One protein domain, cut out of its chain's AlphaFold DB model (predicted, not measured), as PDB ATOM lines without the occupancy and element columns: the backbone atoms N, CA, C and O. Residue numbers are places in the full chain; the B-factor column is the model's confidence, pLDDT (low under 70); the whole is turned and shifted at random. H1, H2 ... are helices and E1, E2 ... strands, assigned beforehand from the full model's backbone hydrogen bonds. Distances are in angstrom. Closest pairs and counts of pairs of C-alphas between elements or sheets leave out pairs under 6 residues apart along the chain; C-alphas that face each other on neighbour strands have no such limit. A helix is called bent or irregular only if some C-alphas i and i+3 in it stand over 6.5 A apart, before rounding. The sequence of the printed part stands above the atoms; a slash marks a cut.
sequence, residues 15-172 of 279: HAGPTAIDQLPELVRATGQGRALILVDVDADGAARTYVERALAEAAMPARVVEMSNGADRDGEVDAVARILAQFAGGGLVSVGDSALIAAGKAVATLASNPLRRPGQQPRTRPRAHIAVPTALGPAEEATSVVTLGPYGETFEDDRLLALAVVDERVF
ATOM      1  N   HIS A  15     258.659 253.020 237.224       88.44
ATOM      2  CA  HIS A  15     258.820 254.306 237.888       88.44
ATOM      3  C   HIS A  15     257.554 255.107 237.642       88.44
ATOM      4  O   HIS A  15     257.271 255.488 236.509       88.44
ATOM      5  N   ALA A  16     256.769 255.322 238.690       87.56
ATOM      6  CA  ALA A  16     255.481 255.980 238.581       87.56
ATOM      7  C   ALA A  16     255.351 257.110 239.600       87.56
ATOM      8  O   ALA A  16     255.841 256.994 240.724       87.56
ATOM      9  N   GLY A  17     254.697 258.199 239.203       86.88
ATOM     10  CA  GLY A  17     254.432 259.329 240.087       86.88
ATOM     11  C   GLY A  17     254.272 260.657 239.351       86.88
ATOM     12  O   GLY A  17     254.383 260.705 238.122       86.88
ATOM     13  N   PRO A  18     254.047 261.754 240.092       89.31
ATOM     14  CA  PRO A  18     253.714 263.057 239.518       89.31
ATOM     15  C   PRO A  18     254.837 263.669 238.673       89.31
ATOM     16  O   PRO A  18     254.581 264.548 237.860       89.31
ATOM     17  N   THR A  19     256.079 263.223 238.870       92.31
ATOM     18  CA  THR A  19     257.262 263.724 238.159       92.31
ATOM     19  C   THR A  19     258.246 262.604 237.807       92.31
ATOM     20  O   THR A  19     259.463 262.790 237.839       92.31
ATOM     21  N   ALA A  20     257.740 261.404 237.502       93.00
ATOM     22  CA  ALA A  20     258.570 260.229 237.228       93.00
ATOM     23  C   ALA A  20     259.569 260.427 236.067       93.00
ATOM     24  O   ALA A  20     260.674 259.884 236.121       93.00
ATOM     25  N   ILE A  21     259.227 261.232 235.050       95.50
ATOM     26  CA  ILE A  21     260.126 261.557 233.923       95.50
ATOM     27  C   ILE A  21     261.415 262.236 234.397       95.50
ATOM     28  O   ILE A  21     262.460 262.051 233.777       95.50
ATOM     29  N   ASP A  22     261.390 262.952 235.521       95.31
ATOM     30  CA  ASP A  22     262.558 263.685 236.013       95.31
ATOM     31  C   ASP A  22     263.682 262.718 236.468       95.31
ATOM     32  O   ASP A  22     264.854 263.087 236.485       95.31
ATOM     33  N   GLN A  23     263.358 261.444 236.744       92.94
ATOM     34  CA  GLN A  23     264.336 260.387 237.056       92.94
ATOM     35  C   GLN A  23     264.970 259.746 235.810       92.94
ATOM     36  O   GLN A  23     265.947 259.002 235.923       92.94
ATOM     37  N   LEU A  24     264.454 260.021 234.608       93.94
ATOM     38  CA  LEU A  24     264.897 259.387 233.362       93.94
ATOM     39  C   LEU A  24     266.425 259.414 233.145       93.94
ATOM     40  O   LEU A  24     266.968 258.376 232.754       93.94
ATOM     41  N   PRO A  25     267.161 260.513 233.421       94.44
ATOM     42  CA  PRO A  25     268.614 260.525 233.254       94.44
ATOM     43  C   PRO A  25     269.324 259.481 234.128       94.44
ATOM     44  O   PRO A  25     270.283 258.842 233.695       94.44
ATOM     45  N   GLU A  26     268.864 259.283 235.363       93.50
ATOM     46  CA  GLU A  26     269.423 258.283 236.276       93.50
ATOM     47  C   GLU A  26     269.127 256.866 235.788       93.50
ATOM     48  O   GLU A  26     270.010 256.008 235.814       93.50
ATOM     49  N   LEU A  27     267.928 256.641 235.251       92.56
ATOM     50  CA  LEU A  27     267.523 255.358 234.678       92.56
ATOM     51  C   LEU A  27     268.361 254.998 233.448       92.56
ATOM     52  O   LEU A  27     268.861 253.877 233.351       92.56
ATOM     53  N   VAL A  28     268.610 255.955 232.549       92.31
ATOM     54  CA  VAL A  28     269.514 255.759 231.403       92.31
ATOM     55  C   VAL A  28     270.917 255.373 231.891       92.31
ATOM     56  O   VAL A  28     271.481 254.384 231.412       92.31
ATOM     57  N   ARG A  29     271.458 256.060 232.905       91.75
ATOM     58  CA  ARG A  29     272.766 255.711 233.494       91.75
ATOM     59  C   ARG A  29     272.764 254.334 234.154       91.75
ATOM     60  O   ARG A  29     273.733 253.592 233.997       91.75
ATOM     61  N   ALA A  30     271.683 253.955 234.833       90.00
ATOM     62  CA  ALA A  30     271.535 252.643 235.463       90.00
ATOM     63  C   ALA A  30     271.538 251.490 234.440       90.00
ATOM     64  O   ALA A  30     271.934 250.372 234.767       90.00
ATOM     65  N   THR A  31     271.174 251.765 233.181       86.00
ATOM     66  CA  THR A  31     271.336 250.818 232.059       86.00
ATOM     67  C   THR A  31     272.756 250.781 231.469       86.00
ATOM     68  O   THR A  31     273.007 250.102 230.469       86.00
ATOM     69  N   GLY A  32     273.706 251.500 232.078       88.94
ATOM     70  CA  GLY A  32     275.098 251.602 231.638       88.94
ATOM     71  C   GLY A  32     275.299 252.514 230.425       88.94
ATOM     72  O   GLY A  32     276.332 252.420 229.764       88.94
ATOM     73  N   GLN A  33     274.318 253.360 230.098       89.81
ATOM     74  CA  GLN A  33     274.353 254.233 228.925       89.81
ATOM     75  C   GLN A  33     274.674 255.675 229.330       89.81
ATOM     76  O   GLN A  33     274.237 256.160 230.372       89.81
ATOM     77  N   GLY A  34     275.453 256.368 228.497       90.44
ATOM     78  CA  GLY A  34     275.871 257.756 228.734       90.44
ATOM     79  C   GLY A  34     275.098 258.790 227.915       90.44
ATOM     80  O   GLY A  34     275.333 259.986 228.059       90.44
ATOM     81  N   ARG A  35     274.214 258.333 227.024       93.81
ATOM     82  CA  ARG A  35     273.409 259.159 226.120       93.81
ATOM     83  C   ARG A  35     272.072 258.490 225.814       93.81
ATOM     84  O   ARG A  35     271.936 257.280 225.988       93.81
ATOM     85  N   ALA A  36     271.105 259.265 225.338       94.62
ATOM     86  CA  ALA A  36     269.763 258.784 225.018       94.62
ATOM     87  C   ALA A  36     269.428 258.997 223.533       94.62
ATOM     88  O   ALA A  36     269.678 260.064 222.973       94.62
ATOM     89  N   LEU A  37     268.866 257.977 222.888       96.19
ATOM     90  CA  LEU A  37     268.141 258.126 221.630       96.19
ATOM     91  C   LEU A  37     266.650 258.128 221.972       96.19
ATOM     92  O   LEU A  37     266.138 257.122 222.461       96.19
ATOM     93  N   ILE A  38     265.983 259.254 221.749       95.44
ATOM     94  CA  ILE A  38     264.563 259.428 222.043       95.44
ATOM     95  C   ILE A  38     263.791 259.140 220.760       95.44
ATOM     96  O   ILE A  38     263.946 259.856 219.775       95.44
ATOM     97  N   LEU A  39     262.983 258.089 220.776       95.06
ATOM     98  CA  LEU A  39     262.012 257.779 219.742       95.06
ATOM     99  C   LEU A  39     260.674 258.397 220.144       95.06
ATOM    100  O   LEU A  39     260.126 258.031 221.185       95.06
ATOM    101  N   VAL A  40     260.163 259.316 219.334       93.62
ATOM    102  CA  VAL A  40     258.866 259.964 219.557       93.62
ATOM    103  C   VAL A  40     257.960 259.750 218.356       93.62
ATOM    104  O   VAL A  40     258.430 259.639 217.225       93.62
ATOM    105  N   ASP A  41     256.664 259.693 218.616       84.19
ATOM    106  CA  ASP A  41     255.655 259.706 217.565       84.19
ATOM    107  C   ASP A  41     255.545 261.126 216.985       84.19
ATOM    108  O   ASP A  41     255.530 262.099 217.743       84.19
ATOM    109  N   VAL A  42     255.486 261.244 215.656       79.50
ATOM    110  CA  VAL A  42     255.268 262.528 214.959       79.50
ATOM    111  C   VAL A  42     253.918 263.136 215.347       79.50
ATOM    112  O   VAL A  42     253.793 264.357 215.429       79.50
ATOM    113  N   ASP A  43     252.926 262.286 215.620       72.25
ATOM    114  CA  ASP A  43     251.547 262.693 215.885       72.25
ATOM    115  C   ASP A  43     251.250 262.858 217.387       72.25
ATOM    116  O   ASP A  43     250.140 263.242 217.766       72.25
ATOM    117  N   ALA A  44     252.216 262.562 218.268       68.75
ATOM    118  CA  ALA A  44     252.016 262.697 219.707       68.75
ATOM    119  C   ALA A  44     251.994 264.164 220.147       68.75
ATOM    120  O   ALA A  44     252.798 264.989 219.709       68.75
ATOM    121  N   ASP A  45     251.114 264.459 221.106       66.50
ATOM    122  CA  ASP A  45     251.128 265.729 221.821       66.50
ATOM    123  C   ASP A  45     252.519 265.968 222.439       66.50
ATOM    124  O   ASP A  45     253.089 265.125 223.145       66.50
ATOM    125  N   GLY A  46     253.095 267.130 222.136       77.62
ATOM    126  CA  GLY A  46     254.494 267.451 222.404       77.62
ATOM    127  C   GLY A  46     254.833 267.601 223.889       77.62
ATOM    128  O   GLY A  46     256.011 267.733 224.226       77.62
ATOM    129  N   ALA A  47     253.845 267.576 224.790       86.56
ATOM    130  CA  ALA A  47     254.049 267.749 226.227       86.56
ATOM    131  C   ALA A  47     254.999 266.692 226.821       86.56
ATOM    132  O   ALA A  47     255.997 267.042 227.453       86.56
ATOM    133  N   ALA A  48     254.753 265.402 226.559       90.38
ATOM    134  CA  ALA A  48     255.585 264.314 227.083       90.38
ATOM    135  C   ALA A  48     257.025 264.385 226.558       90.38
ATOM    136  O   ALA A  48     257.984 264.267 227.324       90.38
ATOM    137  N   ARG A  49     257.176 264.651 225.254       92.81
ATOM    138  CA  ARG A  49     258.475 264.902 224.617       92.81
ATOM    139  C   ARG A  49     259.202 266.061 225.295       92.81
ATOM    140  O   ARG A  49     260.370 265.917 225.642       92.81
ATOM    141  N   THR A  50     258.509 267.175 225.522       93.25
ATOM    142  CA  THR A  50     259.077 268.373 226.155       93.25
ATOM    143  C   THR A  50     259.583 268.068 227.563       93.25
ATOM    144  O   THR A  50     260.691 268.470 227.917       93.25
ATOM    145  N   TYR A  51     258.818 267.320 228.367       94.81
ATOM    146  CA  TYR A  51     259.255 266.911 229.704       94.81
ATOM    147  C   TYR A  51     260.503 266.025 229.659       94.81
ATOM    148  O   TYR A  51     261.432 266.245 230.436       94.81
ATOM    149  N   VAL A  52     260.553 265.067 228.728       95.38
ATOM    150  CA  VAL A  52     261.701 264.168 228.542       95.38
ATOM    151  C   VAL A  52     262.950 264.930 228.098       95.38
ATOM    152  O   VAL A  52     264.013 264.766 228.697       95.38
ATOM    153  N   GLU A  53     262.837 265.782 227.078       95.25
ATOM    154  CA  GLU A  53     263.950 266.603 226.593       95.25
ATOM    155  C   GLU A  53     264.474 267.532 227.691       95.25
ATOM    156  O   GLU A  53     265.687 267.614 227.892       95.25
ATOM    157  N   ARG A  54     263.574 268.170 228.454       96.38
ATOM    158  CA  ARG A  54     263.941 269.031 229.583       96.38
ATOM    159  C   ARG A  54     264.699 268.260 230.662       96.38
ATOM    160  O   ARG A  54     265.783 268.691 231.041       96.38
ATOM    161  N   ALA A  55     264.179 267.117 231.113       96.56
ATOM    162  CA  ALA A  55     264.824 266.309 232.150       96.56
ATOM    163  C   ALA A  55     266.238 265.861 231.736       96.56
ATOM    164  O   ALA A  55     267.183 265.909 232.527       96.56
ATOM    165  N   LEU A  56     266.415 265.463 230.471       95.94
ATOM    166  CA  LEU A  56     267.724 265.082 229.937       95.94
ATOM    167  C   LEU A  56     268.667 266.289 229.813       95.94
ATOM    168  O   LEU A  56     269.843 266.174 230.166       95.94
ATOM    169  N   ALA A  57     268.164 267.443 229.365       96.62
ATOM    170  CA  ALA A  57     268.946 268.671 229.238       96.62
ATOM    171  C   ALA A  57     269.428 269.202 230.599       96.62
ATOM    172  O   ALA A  57     270.613 269.505 230.747       96.62
ATOM    173  N   GLU A  58     268.551 269.257 231.604       97.19
ATOM    174  CA  GLU A  58     268.881 269.688 232.972       97.19
ATOM    175  C   GLU A  58     269.953 268.794 233.612       97.19
ATOM    176  O   GLU A  58     270.835 269.277 234.322       97.19
ATOM    177  N   ALA A  59     269.943 267.498 233.295       96.25
ATOM    178  CA  ALA A  59     270.945 266.540 233.753       96.25
ATOM    179  C   ALA A  59     272.213 266.477 232.876       96.25
ATOM    180  O   ALA A  59     273.024 265.557 233.058       96.25
ATOM    181  N   ALA A  60     272.366 267.400 231.917       95.94
ATOM    182  CA  ALA A  60     273.443 267.442 230.926       95.94
ATOM    183  C   ALA A  60     273.648 266.102 230.189       95.94
ATOM    184  O   ALA A  60     274.774 265.709 229.875       95.94
ATOM    185  N   MET A  61     272.560 265.372 229.934       94.81
ATOM    186  CA  MET A  61     272.586 264.099 229.228       94.81
ATOM    187  C   MET A  61     272.481 264.326 227.717       94.81
ATOM    188  O   MET A  61     271.455 264.823 227.250       94.81
ATOM    189  N   PRO A  62     273.488 263.922 226.917       94.44
ATOM    190  CA  PRO A  62     273.396 264.023 225.470       94.44
ATOM    191  C   PRO A  62     272.222 263.192 224.954       94.44
ATOM    192  O   PRO A  62     272.164 261.977 225.173       94.44
ATOM    193  N   ALA A  63     271.311 263.844 224.242       94.06
ATOM    194  CA  ALA A  63     270.134 263.213 223.676       94.06
ATOM    195  C   ALA A  63     270.022 263.512 222.180       94.06
ATOM    196  O   ALA A  63     270.377 264.596 221.718       94.06
ATOM    197  N   ARG A  64     269.526 262.540 221.414       94.81
ATOM    198  CA  ARG A  64     269.129 262.725 220.017       94.81
ATOM    199  C   ARG A  64     267.691 262.270 219.858       94.81
ATOM    200  O   ARG A  64     267.378 261.137 220.205       94.81
ATOM    201  N   VAL A  65     266.858 263.130 219.292       93.81
ATOM    202  CA  VAL A  65     265.462 262.814 218.984       93.81
ATOM    203  C   VAL A  65     265.374 262.243 217.576       93.81
ATOM    204  O   VAL A  65     266.061 262.704 216.660       93.81
ATOM    205  N   VAL A  66     264.552 261.215 217.421       93.75
ATOM    206  CA  VAL A  66     264.152 260.631 216.148       93.75
ATOM    207  C   VAL A  66     262.639 260.523 216.174       93.75
ATOM    208  O   VAL A  66     262.068 259.881 217.053       93.75
ATOM    209  N   GLU A  67     262.007 261.189 215.224       91.38
ATOM    210  CA  GLU A  67     260.568 261.125 215.031       91.38
ATOM    211  C   GLU A  67     260.252 259.931 214.128       91.38
ATOM    212  O   GLU A  67     261.000 259.643 213.188       91.38
ATOM    213  N   MET A  68     259.178 259.218 214.444       88.50
ATOM    214  CA  MET A  68     258.710 258.060 213.691       88.50
ATOM    215  C   MET A  68     257.234 258.252 213.377       88.50
ATOM    216  O   MET A  68     256.455 258.621 214.258       88.50
ATOM    217  N   SER A  69     256.863 258.041 212.121       79.19
ATOM    218  CA  SER A  69     255.492 258.206 211.671       79.19
ATOM    219  C   SER A  69     254.689 256.925 211.911       79.19
ATOM    220  O   SER A  69     255.207 255.808 211.857       79.19
ATOM    221  N   ASN A  70     253.382 257.063 212.124       66.88
ATOM    222  CA  ASN A  70     252.461 255.923 212.159       66.88
ATOM    223  C   ASN A  70     252.021 255.463 210.751       66.88
ATOM    224  O   ASN A  70     250.964 254.852 210.590       66.88
ATOM    225  N   GLY A  71     252.814 255.766 209.718       63.03
ATOM    226  CA  GLY A  71     252.478 255.527 208.317       63.03
ATOM    227  C   GLY A  71     252.548 254.062 207.864       63.03
ATOM    228  O   GLY A  71     252.945 253.153 208.593       63.03
ATOM    229  N   ALA A  72     252.181 253.840 206.598       59.38
ATOM    230  CA  ALA A  72     252.146 252.515 205.969       59.38
ATOM    231  C   ALA A  72     253.522 251.818 205.867       59.38
ATOM    232  O   ALA A  72     253.559 250.602 205.702       59.38
ATOM    233  N   ASP A  73     254.629 252.561 205.983       71.94
ATOM    234  CA  ASP A  73     256.010 252.046 205.918       71.94
ATOM    235  C   ASP A  73     256.686 251.956 207.303       71.94
ATOM    236  O   ASP A  73     257.892 252.151 207.458       71.94
ATOM    237  N   ARG A  74     255.902 251.662 208.347       78.31
ATOM    238  CA  ARG A  74     256.394 251.546 209.731       78.31
ATOM    239  C   ARG A  74     257.576 250.579 209.867       78.31
ATOM    240  O   ARG A  74     258.499 250.841 210.634       78.31
ATOM    241  N   ASP A  75     257.570 249.476 209.122       79.00
ATOM    242  CA  ASP A  75     258.659 248.493 209.150       79.00
ATOM    243  C   ASP A  75     259.962 249.058 208.561       79.00
ATOM    244  O   ASP A  75     261.036 248.864 209.138       79.00
ATOM    245  N   GLY A  76     259.878 249.803 207.450       81.75
ATOM    246  CA  GLY A  76     261.026 250.483 206.850       81.75
ATOM    247  C   GLY A  76     261.625 251.540 207.782       81.75
ATOM    248  O   GLY A  76     262.854 251.648 207.902       81.75
ATOM    249  N   GLU A  77     260.774 252.269 208.506       87.69
ATOM    250  CA  GLU A  77     261.204 253.217 209.533       87.69
ATOM    251  C   GLU A  77     261.881 252.519 210.719       87.69
ATOM    252  O   GLU A  77     262.978 252.920 211.114       87.69
ATOM    253  N   VAL A  78     261.303 251.433 211.245       90.94
ATOM    254  CA  VAL A  78     261.903 250.632 212.329       90.94
ATOM    255  C   VAL A  78     263.317 250.172 211.959       90.94
ATOM    256  O   VAL A  78     264.246 250.338 212.756       90.94
ATOM    257  N   ASP A  79     263.523 249.668 210.741       89.50
ATOM    258  CA  ASP A  79     264.849 249.269 210.254       89.50
ATOM    259  C   ASP A  79     265.823 250.455 210.163       89.50
ATOM    260  O   ASP A  79     267.011 250.336 210.495       89.50
ATOM    261  N   ALA A  80     265.349 251.622 209.719       90.06
ATOM    262  CA  ALA A  80     266.160 252.832 209.647       90.06
ATOM    263  C   ALA A  80     266.590 253.318 211.039       90.06
ATOM    264  O   ALA A  80     267.778 253.584 211.258       90.06
ATOM    265  N   VAL A  81     265.664 253.366 212.000       93.00
ATOM    266  CA  VAL A  81     265.953 253.767 213.383       93.00
ATOM    267  C   VAL A  81     266.857 252.745 214.077       93.00
ATOM    268  O   VAL A  81     267.788 253.134 214.785       93.00
ATOM    269  N   ALA A  82     266.680 251.445 213.819       92.88
ATOM    270  CA  ALA A  82     267.567 250.403 214.334       92.88
ATOM    271  C   ALA A  82     269.023 250.609 213.888       92.88
ATOM    272  O   ALA A  82     269.944 250.472 214.701       92.88
ATOM    273  N   ARG A  83     269.254 251.012 212.628       91.88
ATOM    274  CA  ARG A  83     270.597 251.370 212.135       91.88
ATOM    275  C   ARG A  83     271.164 252.601 212.843       91.88
ATOM    276  O   ARG A  83     272.339 252.589 213.211       91.88
ATOM    277  N   ILE A  84     270.343 253.628 213.079       92.69
ATOM    278  CA  ILE A  84     270.748 254.820 213.841       92.69
ATOM    279  C   ILE A  84     271.163 254.420 215.262       92.69
ATOM    280  O   ILE A  84     272.255 254.780 215.703       92.69
ATOM    281  N   LEU A  85     270.342 253.630 215.961       92.56
ATOM    282  CA  LEU A  85     270.633 253.169 217.320       92.56
ATOM    283  C   LEU A  85     271.895 252.296 217.372       92.56
ATOM    284  O   LEU A  85     272.715 252.452 218.280       92.56
ATOM    285  N   ALA A  86     272.096 251.415 216.390       90.56
ATOM    286  CA  ALA A  86     273.295 250.586 216.296       90.56
ATOM    287  C   ALA A  86     274.576 251.439 216.219       90.56
ATOM    288  O   ALA A  86     275.536 251.164 216.940       90.56
ATOM    289  N   GLN A  87     274.559 252.513 215.421       90.38
ATOM    290  CA  GLN A  87     275.669 253.466 215.277       90.38
ATOM    291  C   GLN A  87     275.823 254.398 216.494       90.38
ATOM    292  O   GLN A  87     276.913 254.903 216.771       90.38
ATOM    293  N   PHE A  88     274.753 254.601 217.262       89.19
ATOM    294  CA  PHE A  88     274.739 255.414 218.476       89.19
ATOM    295  C   PHE A  88     275.306 254.625 219.678       89.19
ATOM    296  O   PHE A  88     274.584 254.146 220.555       89.19
ATOM    297  N   ALA A  89     276.630 254.417 219.694       76.75
ATOM    298  CA  ALA A  89     277.329 253.587 220.687       76.75
ATOM    299  C   ALA A  89     277.167 254.101 222.136       76.75
ATOM    300  O   ALA A  89     277.392 255.272 222.401       76.75
ATOM    301  N   GLY A  90     276.811 253.269 223.111       73.62
ATOM    302  CA  GLY A  90     276.608 253.747 224.494       73.62
ATOM    303  C   GLY A  90     275.359 254.622 224.684       73.62
ATOM    304  O   GLY A  90     275.278 255.370 225.662       73.62
ATOM    305  N   GLY A  91     274.426 254.568 223.725       81.94
ATOM    306  CA  GLY A  91     273.111 255.180 223.826       81.94
ATOM    307  C   GLY A  91     272.009 254.181 224.173       81.94
ATOM    308  O   GLY A  91     271.887 253.138 223.518       81.94
ATOM    309  N   GLY A  92     271.208 254.530 225.180       88.75
ATOM    310  CA  GLY A  92     269.967 253.838 225.530       88.75
ATOM    311  C   GLY A  92     268.803 254.321 224.670       88.75
ATOM    312  O   GLY A  92     268.800 255.473 224.233       88.75
ATOM    313  N   LEU A  93     267.834 253.443 224.414       95.31
ATOM    314  CA  LEU A  93     266.618 253.803 223.690       95.31
ATOM    315  C   LEU A  93     265.537 254.242 224.681       95.31
ATOM    316  O   LEU A  93     265.226 253.501 225.613       95.31
ATOM    317  N   VAL A  94     264.944 255.408 224.441       96.06
ATOM    318  CA  VAL A  94     263.773 255.909 225.166       96.06
ATOM    319  C   VAL A  94     262.635 256.077 224.166       96.06
ATOM    320  O   VAL A  94     262.766 256.874 223.247       96.06
ATOM    321  N   SER A  95     261.533 255.350 224.315       95.56
ATOM    322  CA  SER A  95     260.326 255.552 223.502       95.56
ATOM    323  C   SER A  95     259.313 256.384 224.271       95.56
ATOM    324  O   SER A  95     258.976 256.018 225.393       95.56
ATOM    325  N   VAL A  96     258.817 257.465 223.673       95.06
ATOM    326  CA  VAL A  96     257.822 258.364 224.275       95.06
ATOM    327  C   VAL A  96     256.589 258.399 223.386       95.06
ATOM    328  O   VAL A  96     256.595 259.058 222.349       95.06
ATOM    329  N   GLY A  97     255.554 257.655 223.760       92.75
ATOM    330  CA  GLY A  97     254.347 257.556 222.947       92.75
ATOM    331  C   GLY A  97     253.405 256.449 223.385       92.75
ATOM    332  O   GLY A  97     253.471 255.947 224.508       92.75
ATOM    333  N   ASP A  98     252.508 256.072 222.485       90.94
ATOM    334  CA  ASP A  98     251.514 255.047 222.750       90.94
ATOM    335  C   ASP A  98     252.106 253.623 222.705       90.94
ATOM    336  O   ASP A  98     253.310 253.392 222.550       90.94
ATOM    337  N   SER A  99     251.239 252.623 222.846       89.56
ATOM    338  CA  SER A  99     251.670 251.222 222.816       89.56
ATOM    339  C   SER A  99     252.224 250.781 221.462       89.56
ATOM    340  O   SER A  99     253.109 249.930 221.433       89.56
ATOM    341  N   ALA A 100     251.768 251.364 220.352       89.75
ATOM    342  CA  ALA A 100     252.318 251.038 219.048       89.75
ATOM    343  C   ALA A 100     253.759 251.556 218.941       89.75
ATOM    344  O   ALA A 100     254.652 250.827 218.491       89.75
ATOM    345  N   LEU A 101     254.024 252.801 219.356       92.31
ATOM    346  CA  LEU A 101     255.381 253.355 219.357       92.31
ATOM    347  C   LEU A 101     256.308 252.559 220.284       92.31
ATOM    348  O   LEU A 101     257.449 252.274 219.922       92.31
ATOM    349  N   ILE A 102     255.824 252.149 221.457       93.31
ATOM    350  CA  ILE A 102     256.600 251.314 222.383       93.31
ATOM    351  C   ILE A 102     256.925 249.951 221.749       93.31
ATOM    352  O   ILE A 102     258.074 249.515 221.832       93.31
ATOM    353  N   ALA A 103     255.974 249.311 221.055       92.00
ATOM    354  CA  ALA A 103     256.227 248.070 220.314       92.00
ATOM    355  C   ALA A 103     257.319 248.263 219.248       92.00
ATOM    356  O   ALA A 103     258.248 247.460 219.141       92.00
ATOM    357  N   ALA A 104     257.253 249.370 218.501       92.88
ATOM    358  CA  ALA A 104     258.280 249.732 217.529       92.88
ATOM    359  C   ALA A 104     259.640 249.974 218.201       92.88
ATOM    360  O   ALA A 104     260.661 249.506 217.705       92.88
ATOM    361  N   GLY A 105     259.669 250.614 219.373       94.19
ATOM    362  CA  GLY A 105     260.875 250.781 220.183       94.19
ATOM    363  C   GLY A 105     261.542 249.450 220.539       94.19
ATOM    364  O   GLY A 105     262.752 249.293 220.367       94.19
ATOM    365  N   LYS A 106     260.765 248.440 220.940       92.19
ATOM    366  CA  LYS A 106     261.301 247.092 221.186       92.19
ATOM    367  C   LYS A 106     261.857 246.451 219.923       92.19
ATOM    368  O   LYS A 106     262.921 245.825 219.967       92.19
ATOM    369  N   ALA A 107     261.164 246.611 218.796       92.56
ATOM    370  CA  ALA A 107     261.634 246.118 217.507       92.56
ATOM    371  C   ALA A 107     262.972 246.774 217.126       92.56
ATOM    372  O   ALA A 107     263.942 246.072 216.833       92.56
ATOM    373  N   VAL A 108     263.070 248.098 217.267       93.75
ATOM    374  CA  VAL A 108     264.298 248.883 217.085       93.75
ATOM    375  C   VAL A 108     265.417 248.382 218.003       93.75
ATOM    376  O   VAL A 108     266.520 248.110 217.528       93.75
ATOM    377  N   ALA A 109     265.162 248.207 219.303       92.69
ATOM    378  CA  ALA A 109     266.155 247.726 220.270       92.69
ATOM    379  C   ALA A 109     266.658 246.305 219.949       92.69
ATOM    380  O   ALA A 109     267.847 245.994 220.127       92.69
ATOM    381  N   THR A 110     265.762 245.453 219.449       92.00
ATOM    382  CA  THR A 110     266.059 244.079 219.028       92.00
ATOM    383  C   THR A 110     266.923 244.064 217.771       92.00
ATOM    384  O   THR A 110     267.979 243.424 217.752       92.00
ATOM    385  N   LEU A 111     266.519 244.805 216.737       91.56
ATOM    386  CA  LEU A 111     267.201 244.861 215.443       91.56
ATOM    387  C   LEU A 111     268.543 245.592 215.523       91.56
ATOM    388  O   LEU A 111     269.519 245.132 214.935       91.56
ATOM    389  N   ALA A 112     268.652 246.652 216.329       92.19
ATOM    390  CA  ALA A 112     269.915 247.360 216.554       92.19
ATOM    391  C   ALA A 112     270.997 246.462 217.180       92.19
ATOM    392  O   ALA A 112     272.191 246.684 216.979       92.19
ATOM    393  N   SER A 113     270.583 245.443 217.937       90.56
ATOM    394  CA  SER A 113     271.483 244.442 218.527       90.56
ATOM    395  C   SER A 113     271.765 243.281 217.571       90.56
ATOM    396  O   SER A 113     272.796 242.615 217.687       90.56
ATOM    397  N   ASN A 114     270.876 243.060 216.598       89.81
ATOM    398  CA  ASN A 114     270.903 241.956 215.642       89.81
ATOM    399  C   ASN A 114     270.864 242.448 214.173       89.81
ATOM    400  O   ASN A 114     270.021 241.987 213.403       89.81
ATOM    401  N   PRO A 115     271.779 243.336 213.735       83.44
ATOM    402  CA  PRO A 115     271.666 244.041 212.449       83.44
ATOM    403  C   PRO A 115     271.807 243.149 211.202       83.44
ATOM    404  O   PRO A 115     271.504 243.587 210.099       83.44
ATOM    405  N   LEU A 116     272.284 241.908 211.354       82.75
ATOM    406  CA  LEU A 116     272.445 240.933 210.265       82.75
ATOM    407  C   LEU A 116     271.397 239.805 210.317       82.75
ATOM    408  O   LEU A 116     271.569 238.774 209.660       82.75
ATOM    409  N   ARG A 117     270.342 239.956 211.132       84.00
ATOM    410  CA  ARG A 117     269.261 238.968 211.242       84.00
ATOM    411  C   ARG A 117     268.538 238.848 209.902       84.00
ATOM    412  O   ARG A 117     268.143 239.852 209.318       84.00
ATOM    413  N   ARG A 118     268.325 237.617 209.434       79.75
ATOM    414  CA  ARG A 118     267.424 237.345 208.304       79.75
ATOM    415  C   ARG A 118     266.003 237.064 208.809       79.75
ATOM    416  O   ARG A 118     265.874 236.553 209.925       79.75
ATOM    417  N   PRO A 119     264.959 237.314 207.998       80.31
ATOM    418  CA  PRO A 119     263.612 236.825 208.290       80.31
ATOM    419  C   PRO A 119     263.628 235.332 208.658       80.31
ATOM    420  O   PRO A 119     264.386 234.544 208.086       80.31
ATOM    421  N   GLY A 120     262.859 234.967 209.676       75.44
ATOM    422  CA  GLY A 120     262.717 233.618 210.218       75.44
ATOM    423  C   GLY A 120     263.789 233.219 211.232       75.44
ATOM    424  O   GLY A 120     263.697 232.151 211.834       75.44
ATOM    425  N   GLN A 121     264.814 234.046 211.455       82.44
ATOM    426  CA  GLN A 121     265.879 233.737 212.413       82.44
ATOM    427  C   GLN A 121     265.591 234.323 213.791       82.44
ATOM    428  O   GLN A 121     265.303 235.510 213.915       82.44
ATOM    429  N   GLN A 122     265.757 233.530 214.850       83.12
ATOM    430  CA  GLN A 122     265.690 234.070 216.206       83.12
ATOM    431  C   GLN A 122     266.809 235.105 216.453       83.12
ATOM    432  O   GLN A 122     267.930 234.920 215.955       83.12
ATOM    433  N   PRO A 123     266.534 236.178 217.221       84.69
ATOM    434  CA  PRO A 123     267.567 237.083 217.714       84.69
ATOM    435  C   PRO A 123     268.679 236.306 218.431       84.69
ATOM    436  O   PRO A 123     268.414 235.439 219.261       84.69
ATOM    437  N   ARG A 124     269.939 236.593 218.095       85.06
ATOM    438  CA  ARG A 124     271.115 235.917 218.672       85.06
ATOM    439  C   ARG A 124     271.677 236.666 219.869       85.06
ATOM    440  O   ARG A 124     272.228 236.058 220.783       85.06
ATOM    441  N   THR A 125     271.584 237.989 219.837       86.62
ATOM    442  CA  THR A 125     272.053 238.877 220.897       86.62
ATOM    443  C   THR A 125     270.865 239.458 221.645       86.62
ATOM    444  O   THR A 125     269.771 239.629 221.099       86.62
ATOM    445  N   ARG A 126     271.101 239.765 222.923       85.06
ATOM    446  CA  ARG A 126     270.110 240.420 223.775       85.06
ATOM    447  C   ARG A 126     269.740 241.788 223.183       85.06
ATOM    448  O   ARG A 126     270.660 242.481 222.743       85.06
ATOM    449  N   PRO A 127     268.452 242.183 223.205       85.62
ATOM    450  CA  PRO A 127     268.040 243.533 222.834       85.62
ATOM    451  C   PRO A 127     268.773 244.601 223.654       85.62
ATOM    452  O   PRO A 127     269.202 244.349 224.787       85.62
ATOM    453  N   ARG A 128     268.906 245.809 223.094       86.38
ATOM    454  CA  ARG A 128     269.409 246.963 223.850       86.38
ATOM    455  C   ARG A 128     268.428 247.327 224.962       86.38
ATOM    456  O   ARG A 128     267.231 247.100 224.831       86.38
ATOM    457  N   ALA A 129     268.946 247.937 226.028       85.19
ATOM    458  CA  ALA A 129     268.102 248.477 227.085       85.19
ATOM    459  C   ALA A 129     267.105 249.494 226.506       85.19
ATOM    460  O   ALA A 129     267.486 250.383 225.735       85.19
ATOM    461  N   HIS A 130     265.844 249.335 226.895       92.44
ATOM    462  CA  HIS A 130     264.719 250.114 226.405       92.44
ATOM    463  C   HIS A 130     263.948 250.692 227.589       92.44
ATOM    464  O   HIS A 130     263.573 249.968 228.512       92.44
ATOM    465  N   ILE A 131     263.748 252.004 227.564       94.94
ATOM    466  CA  ILE A 131     262.902 252.733 228.502       94.94
ATOM    467  C   ILE A 131     261.662 253.194 227.737       94.94
ATOM    468  O   ILE A 131     261.773 253.732 226.637       94.94
ATOM    469  N   ALA A 132     260.485 252.987 228.309       94.69
ATOM    470  CA  ALA A 132     259.208 253.374 227.740       94.69
ATOM    471  C   ALA A 132     258.541 254.434 228.622       94.69
ATOM    472  O   ALA A 132     258.326 254.217 229.814       94.69
ATOM    473  N   VAL A 133     258.188 255.563 228.016       95.38
ATOM    474  CA  VAL A 133     257.395 256.646 228.600       95.38
ATOM    475  C   VAL A 133     256.035 256.622 227.902       95.38
ATOM    476  O   VAL A 133     255.880 257.216 226.830       95.38
ATOM    477  N   PRO A 134     255.060 255.864 228.423       93.62
ATOM    478  CA  PRO A 134     253.765 255.766 227.783       93.62
ATOM    479  C   PRO A 134     252.963 257.055 227.890       93.62
ATOM    480  O   PRO A 134     252.902 257.664 228.956       93.62
ATOM    481  N   THR A 135     252.292 257.411 226.798       91.88
ATOM    482  CA  THR A 135     251.437 258.605 226.718       91.88
ATOM    483  C   THR A 135     249.942 258.299 226.646       91.88
ATOM    484  O   THR A 135     249.124 259.211 226.595       91.88
ATOM    485  N   ALA A 136     249.570 257.016 226.647       90.00
ATOM    486  CA  ALA A 136     248.188 256.561 226.526       90.00
ATOM    487  C   ALA A 136     247.935 255.291 227.350       90.00
ATOM    488  O   ALA A 136     248.864 254.537 227.658       90.00
ATOM    489  N   LEU A 137     246.665 255.036 227.694       87.12
ATOM    490  CA  LEU A 137     246.271 253.896 228.526       87.12
ATOM    491  C   LEU A 137     246.679 252.552 227.922       87.12
ATOM    492  O   LEU A 137     247.305 251.790 228.646       87.12
ATOM    493  N   GLY A 138     246.403 252.317 226.629       86.00
ATOM    494  CA  GLY A 138     246.924 251.231 225.776       86.00
ATOM    495  C   GLY A 138     246.959 249.803 226.366       86.00
ATOM    496  O   GLY A 138     246.542 249.569 227.484       86.00
ATOM    497  N   PRO A 139     247.452 248.786 225.647       84.75
ATOM    498  CA  PRO A 139     247.656 247.424 226.178       84.75
ATOM    499  C   PRO A 139     248.842 247.247 227.156       84.75
ATOM    500  O   PRO A 139     249.189 246.108 227.468       84.75
ATOM    501  N   ALA A 140     249.463 248.333 227.636       89.94
ATOM    502  CA  ALA A 140     250.700 248.310 228.432       89.94
ATOM    503  C   ALA A 140     251.847 247.521 227.775       89.94
ATOM    504  O   ALA A 140     252.441 246.622 228.373       89.94
ATOM    505  N   GLU A 141     252.150 247.876 226.524       90.44
ATOM    506  CA  GLU A 141     253.172 247.212 225.715       90.44
ATOM    507  C   GLU A 141     254.537 247.115 226.408       90.44
ATOM    508  O   GLU A 141     255.175 246.082 226.350       90.44
ATOM    509  N   GLU A 142     254.989 248.125 227.136       91.31
ATOM    510  CA  GLU A 142     256.229 248.133 227.921       91.31
ATOM    511  C   GLU A 142     256.384 246.945 228.881       91.31
ATOM    512  O   GLU A 142     257.511 246.543 229.167       91.31
ATOM    513  N   ALA A 143     255.273 246.362 229.339       89.25
ATOM    514  CA  ALA A 143     255.251 245.228 230.257       89.25
ATOM    515  C   ALA A 143     255.076 243.866 229.562       89.25
ATOM    516  O   ALA A 143     254.972 242.847 230.244       89.25
ATOM    517  N   THR A 144     255.046 243.814 228.227       87.06
ATOM    518  CA  THR A 144     254.981 242.553 227.472       87.06
ATOM    519  C   THR A 144     256.386 242.047 227.126       87.06
ATOM    520  O   THR A 144     257.289 242.816 226.793       87.06
ATOM    521  N   SER A 145     256.588 240.732 227.160       85.50
ATOM    522  CA  SER A 145     257.824 240.076 226.707       85.50
ATOM    523  C   SER A 145     257.797 239.752 225.211       85.50
ATOM    524  O   SER A 145     258.632 238.994 224.727       85.50
ATOM    525  N   VAL A 146     256.829 240.295 224.468       84.56
ATOM    526  CA  VAL A 146     256.569 239.954 223.070       84.56
ATOM    527  C   VAL A 146     256.999 241.099 222.160       84.56
ATOM    528  O   VAL A 146     256.850 242.272 222.495       84.56
ATOM    529  N   VAL A 147     257.538 240.754 220.994       87.62
ATOM    530  CA  VAL A 147     257.791 241.698 219.903       87.62
ATOM    531  C   VAL A 147     257.440 241.051 218.571       87.62
ATOM    532  O   VAL A 147     257.736 239.876 218.347       87.62
ATOM    533  N   THR A 148     256.844 241.830 217.675       86.44
ATOM    534  CA  THR A 148     256.571 241.423 216.295       86.44
ATOM    535  C   THR A 148     257.501 242.184 215.358       86.44
ATOM    536  O   THR A 148     257.609 243.404 215.464       86.44
ATOM    537  N   LEU A 149     258.199 241.473 214.470       84.19
ATOM    538  CA  LEU A 149     259.179 242.042 213.546       84.19
ATOM    539  C   LEU A 149     258.768 241.845 212.082       84.19
ATOM    540  O   LEU A 149     258.517 240.718 211.644       84.19
ATOM    541  N   GLY A 150     258.859 242.937 211.322       71.25
ATOM    542  CA  GLY A 150     258.848 242.956 209.864       71.25
ATOM    543  C   GLY A 150     257.492 242.659 209.211       71.25
ATOM    544  O   GLY A 150     256.532 242.265 209.880       71.25
ATOM    545  N   PRO A 151     257.442 242.732 207.869       67.50
ATOM    546  CA  PRO A 151     256.189 242.701 207.106       67.50
ATOM    547  C   PRO A 151     255.497 241.333 207.121       67.50
ATOM    548  O   PRO A 151     254.340 241.206 206.725       67.50
ATOM    549  N   TYR A 152     256.202 240.291 207.568       67.44
ATOM    550  CA  TYR A 152     255.686 238.926 207.677       67.44
ATOM    551  C   TYR A 152     255.106 238.606 209.065       67.44
ATOM    552  O   TYR A 152     254.636 237.489 209.275       67.44
ATOM    553  N   GLY A 153     255.130 239.556 210.011       77.00
ATOM    554  CA  GLY A 153     254.494 239.402 211.322       77.00
ATOM    555  C   GLY A 153     255.183 238.390 212.244       77.00
ATOM    556  O   GLY A 153     254.519 237.691 213.013       77.00
ATOM    557  N   GLU A 154     256.511 238.277 212.180       84.00
ATOM    558  CA  GLU A 154     257.257 237.301 212.981       84.00
ATOM    559  C   GLU A 154     257.246 237.689 214.460       84.00
ATOM    560  O   GLU A 154     257.802 238.717 214.836       84.00
ATOM    561  N   THR A 155     256.638 236.858 215.304       85.19
ATOM    562  CA  THR A 155     256.498 237.133 216.740       85.19
ATOM    563  C   THR A 155     257.545 236.375 217.555       85.19
ATOM    564  O   THR A 155     257.725 235.169 217.376       85.19
ATOM    565  N   PHE A 156     258.204 237.069 218.480       83.94
ATOM    566  CA  PHE A 156     259.195 236.518 219.405       83.94
ATOM    567  C   PHE A 156     258.808 236.837 220.846       83.94
ATOM    568  O   PHE A 156     258.251 237.898 221.111       83.94
ATOM    569  N   GLU A 157     259.145 235.933 221.764       83.19
ATOM    570  CA  GLU A 157     258.944 236.097 223.205       83.19
ATOM    571  C   GLU A 157     260.307 235.992 223.914       83.19
ATOM    572  O   GLU A 157     261.011 234.993 223.760       83.19
ATOM    573  N   ASP A 158     260.709 237.037 224.640       80.81
ATOM    574  CA  ASP A 158     261.919 237.101 225.474       80.81
ATOM    575  C   ASP A 158     261.674 238.102 226.617       80.81
ATOM    576  O   ASP A 158     261.386 239.273 226.374       80.81
ATOM    577  N   ASP A 159     261.832 237.677 227.874       79.44
ATOM    578  CA  ASP A 159     261.677 238.530 229.067       79.44
ATOM    579  C   ASP A 159     262.580 239.780 229.046       79.44
ATOM    580  O   ASP A 159     262.348 240.748 229.767       79.44
ATOM    581  N   ARG A 160     263.630 239.793 228.221       80.56
ATOM    582  CA  ARG A 160     264.518 240.953 228.043       80.56
ATOM    583  C   ARG A 160     263.929 242.038 227.142       80.56
ATOM    584  O   ARG A 160     264.554 243.085 227.000       80.56
ATOM    585  N   LEU A 161     262.773 241.786 226.530       84.81
ATOM    586  CA  LEU A 161     261.985 242.774 225.787       84.81
ATOM    587  C   LEU A 161     261.128 243.650 226.706       84.81
ATOM    588  O   LEU A 161     260.556 244.632 226.235       84.81
ATOM    589  N   LEU A 162     261.049 243.314 227.999       87.94
ATOM    590  CA  LEU A 162     260.416 244.162 229.001       87.94
ATOM    591  C   LEU A 162     261.162 245.494 229.076       87.94
ATOM    592  O   LEU A 162     262.366 245.536 229.350       87.94
ATOM    593  N   ALA A 163     260.433 246.577 228.838       89.44
ATOM    594  CA  ALA A 163     260.978 247.913 228.949       89.44
ATOM    595  C   ALA A 163     260.908 248.390 230.403       89.44
ATOM    596  O   ALA A 163     260.061 247.974 231.195       89.44
ATOM    597  N   LEU A 164     261.807 249.306 230.747       91.38
ATOM    598  CA  LEU A 164     261.690 250.095 231.965       91.38
ATOM    599  C   LEU A 164     260.558 251.105 231.767       91.38
ATOM    600  O   LEU A 164     260.658 251.959 230.892       91.38
ATOM    601  N   ALA A 165     259.482 251.001 232.537       92.94
ATOM    602  CA  ALA A 165     258.304 251.844 232.387       92.94
ATOM    603  C   ALA A 165     258.435 253.117 233.234       92.94
ATOM    604  O   ALA A 165     258.675 253.029 234.436       92.94
ATOM    605  N   VAL A 166     258.230 254.290 232.636       94.56
ATOM    606  CA  VAL A 166     258.186 255.585 233.333       94.56
ATOM    607  C   VAL A 166     256.807 256.210 233.137       94.56
ATOM    608  O   VAL A 166     256.534 256.824 232.109       94.56
ATOM    609  N   VAL A 167     255.922 256.026 234.114       93.00
ATOM    610  CA  VAL A 167     254.530 256.495 234.079       93.00
ATOM    611  C   VAL A 167     254.413 257.801 234.865       93.00
ATOM    612  O   VAL A 167     254.337 257.802 236.093       93.00
ATOM    613  N   ASP A 168     254.404 258.919 234.149       93.44
ATOM    614  CA  ASP A 168     254.341 260.267 234.723       93.44
ATOM    615  C   ASP A 168     252.919 260.831 234.664       93.44
ATOM    616  O   ASP A 168     252.299 260.832 233.600       93.44
ATOM    617  N   GLU A 169     252.394 261.322 235.790       91.56
ATOM    618  CA  GLU A 169     251.013 261.832 235.853       91.56
ATOM    619  C   GLU A 169     250.769 263.020 234.918       91.56
ATOM    620  O   GLU A 169     249.666 263.150 234.399       91.56
ATOM    621  N   ARG A 170     251.789 263.845 234.634       91.75
ATOM    622  CA  ARG A 170     251.653 265.054 233.797       91.75
ATOM    623  C   ARG A 170     251.382 264.741 232.328       91.75
ATOM    624  O   ARG A 170     251.056 265.645 231.564       91.75
ATOM    625  N   VAL A 171     251.600 263.493 231.920       90.81
ATOM    626  CA  VAL A 171     251.425 263.033 230.541       90.81
ATOM    627  C   VAL A 171     249.991 262.577 230.277       90.81
ATOM    628  O   VAL A 171     249.532 262.633 229.139       90.81
ATOM    629  N   PHE A 172     249.279 262.129 231.310       89.19
ATOM    630  CA  PHE A 172     247.931 261.600 231.160       89.19
ATOM    631  C   PHE A 172     246.894 262.702 231.397       89.19
ATOM    632  O   PHE A 172     247.052 263.503 232.318       89.19
TER     633      PHE A 172
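What this domain is: This is residues 15 to 172 of the 279 residues of the protein "Iron-containing alcohol dehydrogenase" of Mycolicibacterium sp. P1-18 (UniProt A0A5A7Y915). A twisted six-stranded parallel sheet forms the core, covered by H1 and H2 on one face and by H3 and H4 on the other. Beyond the sheet, the small hairpin of E6 and E7 packs on H4 through E6, and the long loop of residues 114 to 129 swings out at the same end of the domain. The printed part has 158 residues, with four named helices and eight named strands in the order E1 H1 E2 H2 E3 H3 E4 H4 E5 E6 E7 E8; the class is mixed, helices and strands. The large sheet has the order E1, E8, E5, E4, E2, E3, parallel throughout, while E6 and E7 are antiparallel. The whole is compact, with a radius of gyration of the C-alphas of 14.4 A, and spans 42 by 30 by 26 A.

Where its parts are: In the large sheet, E1 is residues 15 to 17 and begins at C-alpha 15 (258.820, 254.306, 237.888). E8, residues 164 to 168, is 12.8 A long and ends at C-alpha 168 (254.341, 260.267, 234.723). E5 is residues 130 to 134, E4 residues 91 to 97 with 18.9 A, E2 residues 35 to 41 with 19.7 A, and E3 residues 63 to 68 with 16.0 A. H1 is residues 20 to 30 with 15.1 A, H2 residues 46 to 58 with 18.0 A, and H3 residues 74 to 87 with 20.1 A. H4, residues 99 to 113, is 21.4 A long and begins at C-alpha 99 (251.670, 251.222, 222.816). E6 is residues 146 to 149 and E7 residues 154 to 157. H1 is irregular: C-alphas 22 and 25 are 7.4 A apart.

How they stand to each other: E1 and E3 are the edge strands of the large sheet. E4 and E2 are parallel at 23 degrees, with N 37 and O 92 at 2.8 A, within hydrogen-bond range. E2 and E3 have N 66 and O 38 at 2.8 A, E5 and E4 have N 133 and O 95 at 2.8 A. E8 is staggered: it pairs with E5 over residues 164 to 165, with N 164 and O 130 at 2.9 A, and with E1 over residues 166 to 168, with N 167 and O 15 at 2.8 A. The sheet and its helices make three layers, helices on both faces of a sheet. E2, H2, E3 and E4, H4, E5 are strand-helix-strand units, two parallel neighbour strands with a helix between; E3, H3, E4 is a split one, with E2 between its strands. The three crossovers are right-handed. H4 lies over E4, and only just over E2 with 3 of its C-alphas, at a height over the sheet of 8.5 A. H3, on the same face, lies over E2 at 9.0 A. H3 and H4 touch at a steep tilt of 46 degrees, closest at the C-alphas of Ala 82 and Ala 112, 4.4 A. H2, on the opposite face, lies over E4 at 8.4 A. H1 is on the sheet too, and touches residues 51 to 56 of H2, closest at the C-alphas of Asp 22 and Ala 55, 5.2 A. The closest C-alphas of H4 and E6 are those of Ala 107 and Leu 149, 6.2 A. E6 and E7 form a hairpin at 155 degrees, with N 156 and O 147 at 2.8 A. Every O i to N i+4 pair is within hydrogen-bond range in H2 and H3; in H1 4 of 7 are, in H4 10 of 11.

The domain as a whole: The two C-alphas farthest apart are those of Glu 58 and Gly 120, 43.1 A. The printed part has no cut. The links from H4 to E5, 16 residues, and from E5 to E6, 11 residues, are long. The mean pLDDT of the printed part is 88.2; residues 44 to 45, 70 to 72 and 151 to 152 are under 70.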